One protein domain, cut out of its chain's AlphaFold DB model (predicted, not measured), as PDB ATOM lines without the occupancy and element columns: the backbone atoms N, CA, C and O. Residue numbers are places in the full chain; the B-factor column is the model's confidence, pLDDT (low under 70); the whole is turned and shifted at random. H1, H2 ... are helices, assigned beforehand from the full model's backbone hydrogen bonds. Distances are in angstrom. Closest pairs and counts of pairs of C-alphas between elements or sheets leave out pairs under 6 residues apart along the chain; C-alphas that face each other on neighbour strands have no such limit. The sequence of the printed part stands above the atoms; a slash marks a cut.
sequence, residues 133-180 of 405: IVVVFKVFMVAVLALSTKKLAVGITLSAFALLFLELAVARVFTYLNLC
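Overview. This is residues 133 to 180 of the 405 residues of the protein "Ethylene-regulated transcript 2 (ERT2)" of Arabidopsis thaliana (UniProt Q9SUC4). One long helix, H2, and a shorter one, H1, make a helical hairpin that opens as a narrow V, joined and in contact at the closed end alone. Residues 163 to 180 and residues 133 to 139 stand free, as the two arms of the V. The printed part has 48 residues with two named helices, H1 then H2, and no named strand; its class is all helix. It is loose, with a radius of gyration of the C-alphas of 13.2 A, and spans 44 by 20 by 5 A.

Arrangement. H2, residues 152 to 178, touches H1, residues 133 to 148, with residues 154 to 159 alone, and H1 touches it with residues 144 to 148 alone. Their closest C-alphas, those of Ser 148 and Gly 155, are 3.7 A apart. They run opposite ways at a shallow tilt of 19 degrees. In both helices every O i to N i+4 pair is within hydrogen-bond range.

Along the chain. H2 measures 37.7 A from C-alpha 152 at (104.248, 65.066, 67.480) to C-alpha 178 at (128.985, 78.851, 92.401). H1 measures 22.4 A and begins with C-alpha 133 at (119.162, 61.601, 89.332).

Size, cuts and confidence. The two C-alphas farthest apart, those of Lys 150 and Cys 180, are 44.1 A apart. The printed part has no cut, and the link from H1 to H2 is tight. The mean pLDDT of the printed part is 75.3; residues 133, 148 and 176 to 180 are under 70.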
ATOM      1  N   ILE A 133     119.565  60.471  90.186       69.79
ATOM      2  CA  ILE A 133     119.162  61.601  89.332       69.79
ATOM      3  C   ILE A 133     119.374  61.269  87.851       69.79
ATOM      4  O   ILE A 133     118.491  61.538  87.036       69.79
ATOM      5  N   VAL A 134     120.499  60.642  87.492       71.36
ATOM      6  CA  VAL A 134     120.784  60.233  86.105       71.36
ATOM      7  C   VAL A 134     119.776  59.191  85.617       71.36
ATOM      8  O   VAL A 134     119.266  59.307  84.501       71.36
ATOM      9  N   VAL A 135     119.433  58.204  86.452       75.98
ATOM     10  CA  VAL A 135     118.422  57.186  86.122       75.98
ATOM     11  C   VAL A 135     117.050  57.830  85.919       75.98
ATOM     12  O   VAL A 135     116.408  57.585  84.897       75.98
ATOM     13  N   VAL A 136     116.618  58.708  86.829       75.25
ATOM     14  CA  VAL A 136     115.333  59.419  86.719       75.25
ATOM     15  C   VAL A 136     115.294  60.296  85.468       75.25
ATOM     16  O   VAL A 136     114.306  60.274  84.733       75.25
ATOM     17  N   PHE A 137     116.375  61.022  85.172       76.44
ATOM     18  CA  PHE A 137     116.469  61.863  83.980       76.44
ATOM     19  C   PHE A 137     116.408  61.039  82.688       76.44
ATOM     20  O   PHE A 137     115.714  61.416  81.743       76.44
ATOM     21  N   LYS A 138     117.069  59.875  82.657       79.55
ATOM     22  CA  LYS A 138     117.019  58.943  81.524       79.55
ATOM     23  C   LYS A 138     115.601  58.415  81.300       79.55
ATOM     24  O   LYS A 138     115.115  58.455  80.172       79.55
ATOM     25  N   VAL A 139     114.914  57.984  82.360       78.99
ATOM     26  CA  VAL A 139     113.516  57.520  82.284       78.99
ATOM     27  C   VAL A 139     112.587  58.646  81.824       78.99
ATOM     28  O   VAL A 139     111.740  58.422  80.962       78.99
ATOM     29  N   PHE A 140     112.777  59.868  82.328       78.57
ATOM     30  CA  PHE A 140     112.006  61.036  81.907       78.57
ATOM     31  C   PHE A 140     112.185  61.334  80.414       78.57
ATOM     32  O   PHE A 140     111.196  61.488  79.699       78.57
ATOM     33  N   MET A 141     113.424  61.342  79.914       77.60
ATOM     34  CA  MET A 141     113.699  61.554  78.489       77.60
ATOM     35  C   MET A 141     113.081  60.463  77.611       77.60
ATOM     36  O   MET A 141     112.469  60.777  76.590       77.60
ATOM     37  N   VAL A 142     113.165  59.196  78.027       77.09
ATOM     38  CA  VAL A 142     112.515  58.077  77.325       77.09
ATOM     39  C   VAL A 142     110.991  58.232  77.326       77.09
ATOM     40  O   VAL A 142     110.364  58.012  76.292       77.09
ATOM     41  N   ALA A 143     110.381  58.668  78.431       74.62
ATOM     42  CA  ALA A 143     108.941  58.908  78.508       74.62
ATOM     43  C   ALA A 143     108.493  60.062  77.593       74.62
ATOM     44  O   ALA A 143     107.510  59.920  76.863       74.62
ATOM     45  N   VAL A 144     109.230  61.179  77.571       72.28
ATOM     46  CA  VAL A 144     108.980  62.303  76.648       72.28
ATOM     47  C   VAL A 144     109.085  61.834  75.193       72.28
ATOM     48  O   VAL A 144     108.213  62.150  74.378       72.28
ATOM     49  N   LEU A 145     110.101  61.025  74.877       78.72
ATOM     50  CA  LEU A 145     110.296  60.441  73.549       78.72
ATOM     51  C   LEU A 145     109.135  59.506  73.173       78.72
ATOM     52  O   LEU A 145     108.553  59.647  72.100       78.72
ATOM     53  N   ALA A 146     108.731  58.604  74.068       76.21
ATOM     54  CA  ALA A 146     107.633  57.670  73.832       76.21
ATOM     55  C   ALA A 146     106.298  58.399  73.611       76.21
ATOM     56  O   ALA A 146     105.557  58.072  72.681       76.21
ATOM     57  N   LEU A 147     106.011  59.439  74.399       71.43
ATOM     58  CA  LEU A 147     104.796  60.251  74.271       71.43
ATOM     59  C   LEU A 147     104.764  61.073  72.974       71.43
ATOM     60  O   LEU A 147     103.686  61.332  72.431       71.43
ATOM     61  N   SER A 148     105.929  61.441  72.436       68.85
ATOM     62  CA  SER A 148     106.024  62.201  71.185       68.85
ATOM     63  C   SER A 148     105.573  61.417  69.944       68.85
ATOM     64  O   SER A 148     105.160  62.026  68.958       68.85
ATOM     65  N   THR A 149     105.557  60.079  70.004       73.42
ATOM     66  CA  THR A 149     105.280  59.216  68.840       73.42
ATOM     67  C   THR A 149     103.840  59.288  68.327       73.42
ATOM     68  O   THR A 149     103.612  59.154  67.129       73.42
ATOM     69  N   LYS A 150     102.852  59.535  69.198       74.43
ATOM     70  CA  LYS A 150     101.426  59.539  68.807       74.43
ATOM     71  C   LYS A 150     100.870  60.933  68.538       74.43
ATOM     72  O   LYS A 150      99.878  61.079  67.828       74.43
ATOM     73  N   LYS A 151     101.498  61.970  69.095       78.53
ATOM     74  CA  LYS A 151     101.125  63.373  68.888       78.53
ATOM     75  C   LYS A 151     102.386  64.221  68.871       78.53
ATOM     76  O   LYS A 151     102.752  64.814  69.881       78.53
ATOM     77  N   LEU A 152     103.014  64.308  67.701       78.66
ATOM     78  CA  LEU A 152     104.248  65.066  67.480       78.66
ATOM     79  C   LEU A 152     104.146  66.502  68.027       78.66
ATOM     80  O   LEU A 152     105.073  66.977  68.672       78.66
ATOM     81  N   ALA A 153     102.986  67.155  67.881       78.67
ATOM     82  CA  ALA A 153     102.732  68.477  68.460       78.67
ATOM     83  C   ALA A 153     102.878  68.504  69.996       78.67
ATOM     84  O   ALA A 153     103.525  69.400  70.533       78.67
ATOM     85  N   VAL A 154     102.337  67.500  70.696       77.90
ATOM     86  CA  VAL A 154     102.467  67.365  72.156       77.90
ATOM     87  C   VAL A 154     103.916  67.055  72.529       77.90
ATOM     88  O   VAL A 154     104.448  67.658  73.459       77.90
ATOM     89  N   GLY A 155     104.580  66.191  71.758       76.16
ATOM     90  CA  GLY A 155     106.000  65.878  71.920       76.16
ATOM     91  C   GLY A 155     106.903  67.107  71.833       76.16
ATOM     92  O   GLY A 155     107.725  67.316  72.721       76.16
ATOM     93  N   ILE A 156     106.705  67.965  70.825       79.07
ATOM     94  CA  ILE A 156     107.456  69.225  70.686       79.07
ATOM     95  C   ILE A 156     107.197  70.135  71.886       79.07
ATOM     96  O   ILE A 156     108.147  70.661  72.460       79.07
ATOM     97  N   THR A 157     105.937  70.314  72.297       81.83
ATOM     98  CA  THR A 157     105.631  71.176  73.452       81.83
ATOM     99  C   THR A 157     106.244  70.646  74.745       81.83
ATOM    100  O   THR A 157     106.781  71.425  75.527       81.83
ATOM    101  N   LEU A 158     106.230  69.326  74.945       75.48
ATOM    102  CA  LEU A 158     106.805  68.681  76.122       75.48
ATOM    103  C   LEU A 158     108.336  68.756  76.103       75.48
ATOM    104  O   LEU A 158     108.945  69.009  77.137       75.48
ATOM    105  N   SER A 159     108.949  68.620  74.925       75.89
ATOM    106  CA  SER A 159     110.387  68.803  74.720       75.89
ATOM    107  C   SER A 159     110.823  70.245  74.989       75.89
ATOM    108  O   SER A 159     111.777  70.452  75.732       75.89
ATOM    109  N   ALA A 160     110.096  71.249  74.486       81.28
ATOM    110  CA  ALA A 160     110.382  72.656  74.775       81.28
ATOM    111  C   ALA A 160     110.275  72.964  76.278       81.28
ATOM    112  O   ALA A 160     111.118  73.664  76.835       81.28
ATOM    113  N   PHE A 161     109.274  72.395  76.953       76.53
ATOM    114  CA  PHE A 161     109.112  72.539  78.399       76.53
ATOM    115  C   PHE A 161     110.225  71.822  79.180       76.53
ATOM    116  O   PHE A 161     110.746  72.367  80.149       76.53
ATOM    117  N   ALA A 162     110.645  70.633  78.737       76.23
ATOM    118  CA  ALA A 162     111.776  69.901  79.308       76.23
ATOM    119  C   ALA A 162     113.104  70.653  79.132       76.23
ATOM    120  O   ALA A 162     113.903  70.684  80.064       76.23
ATOM    121  N   LEU A 163     113.324  71.293  77.980       80.13
ATOM    122  CA  LEU A 163     114.495  72.140  77.735       80.13
ATOM    123  C   LEU A 163     114.491  73.382  78.632       80.13
ATOM    124  O   LEU A 163     115.516  73.679  79.233       80.13
ATOM    125  N   LEU A 164     113.342  74.049  78.804       79.13
ATOM    126  CA  LEU A 164     113.203  75.168  79.749       79.13
ATOM    127  C   LEU A 164     113.486  74.739  81.194       79.13
ATOM    128  O   LEU A 164     114.151  75.455  81.942       79.13
ATOM    129  N   PHE A 165     113.006  73.562  81.597       75.58
ATOM    130  CA  PHE A 165     113.333  73.003  82.906       75.58
ATOM    131  C   PHE A 165     114.809  72.652  83.037       75.58
ATOM    132  O   PHE A 165     115.379  72.900  84.095       75.58
ATOM    133  N   LEU A 166     115.425  72.093  81.995       78.84
ATOM    134  CA  LEU A 166     116.848  71.782  81.992       78.84
ATOM    135  C   LEU A 166     117.676  73.062  82.098       78.84
ATOM    136  O   LEU A 166     118.584  73.108  82.910       78.84
ATOM    137  N   GLU A 167     117.325  74.121  81.373       83.12
ATOM    138  CA  GLU A 167     117.984  75.426  81.463       83.12
ATOM    139  C   GLU A 167     117.856  76.031  82.870       83.12
ATOM    140  O   GLU A 167     118.845  76.485  83.446       83.12
ATOM    141  N   LEU A 168     116.671  75.948  83.483       75.82
ATOM    142  CA  LEU A 168     116.452  76.408  84.856       75.82
ATOM    143  C   LEU A 168     117.210  75.554  85.886       75.82
ATOM    144  O   LEU A 168     117.761  76.087  86.850       75.82
ATOM    145  N   ALA A 169     117.225  74.234  85.702       76.87
ATOM    146  CA  ALA A 169     117.928  73.298  86.569       76.87
ATOM    147  C   ALA A 169     119.436  73.497  86.459       76.87
ATOM    148  O   ALA A 169     120.096  73.593  87.483       76.87
ATOM    149  N   VAL A 170     119.962  73.648  85.245       78.31
ATOM    150  CA  VAL A 170     121.365  73.958  84.974       78.31
ATOM    151  C   VAL A 170     121.722  75.295  85.612       78.31
ATOM    152  O   VAL A 170     122.650  75.327  86.407       78.31
ATOM    153  N   ALA A 171     120.951  76.365  85.400       78.27
ATOM    154  CA  ALA A 171     121.211  77.658  86.036       78.27
ATOM    155  C   ALA A 171     121.204  77.571  87.571       78.27
ATOM    156  O   ALA A 171     122.071  78.147  88.227       78.27
ATOM    157  N   ARG A 172     120.266  76.821  88.165       77.13
ATOM    158  CA  ARG A 172     120.238  76.601  89.619       77.13
ATOM    159  C   ARG A 172     121.410  75.764  90.095       77.13
ATOM    160  O   ARG A 172     122.032  76.152  91.071       77.13
ATOM    161  N   VAL A 173     121.719  74.657  89.428       74.35
ATOM    162  CA  VAL A 173     122.854  73.792  89.762       74.35
ATOM    163  C   VAL A 173     124.147  74.587  89.646       74.35
ATOM    164  O   VAL A 173     124.908  74.592  90.597       74.35
ATOM    165  N   PHE A 174     124.346  75.362  88.579       73.25
ATOM    166  CA  PHE A 174     125.470  76.291  88.467       73.25
ATOM    167  C   PHE A 174     125.466  77.336  89.580       73.25
ATOM    168  O   PHE A 174     126.516  77.609  90.133       73.25
ATOM    169  N   THR A 175     124.316  77.883  89.977       73.06
ATOM    170  CA  THR A 175     124.247  78.824  91.110       73.06
ATOM    171  C   THR A 175     124.626  78.147  92.431       73.06
ATOM    172  O   THR A 175     125.360  78.728  93.221       73.06
ATOM    173  N   TYR A 176     124.171  76.915  92.669       65.98
ATOM    174  CA  TYR A 176     124.537  76.124  93.846       65.98
ATOM    175  C   TYR A 176     126.015  75.724  93.835       65.98
ATOM    176  O   TYR A 176     126.658  75.767  94.877       65.98
ATOM    177  N   LEU A 177     126.568  75.395  92.666       63.61
ATOM    178  CA  LEU A 177     127.993  75.120  92.486       63.61
ATOM    179  C   LEU A 177     128.825  76.393  92.692       63.61
ATOM    180  O   LEU A 177     129.828  76.343  93.391       63.61
ATOM    181  N   ASN A 178     128.359  77.542  92.193       63.99
ATOM    182  CA  ASN A 178     128.985  78.851  92.401       63.99
ATOM    183  C   ASN A 178     128.917  79.318  93.866       63.99
ATOM    184  O   ASN A 178     129.705  80.168  94.270       63.99
ATOM    185  N   LEU A 179     127.999  78.781  94.676       63.08
ATOM    186  CA  LEU A 179     127.939  79.059  96.113       63.08
ATOM    187  C   LEU A 179     129.022  78.314  96.914       63.08
ATOM    188  O   LEU A 179     129.299  78.704  98.047       63.08
ATOM    189  N   CYS A 180     129.652  77.288  96.336       65.22
ATOM    190  CA  CYS A 180     130.774  76.573  96.937       65.22
ATOM    191  C   CYS A 180     132.058  76.859  96.141       65.22
ATOM    192  O   CYS A 180     132.316  76.168  95.155       65.22
TER     193      CYS A 180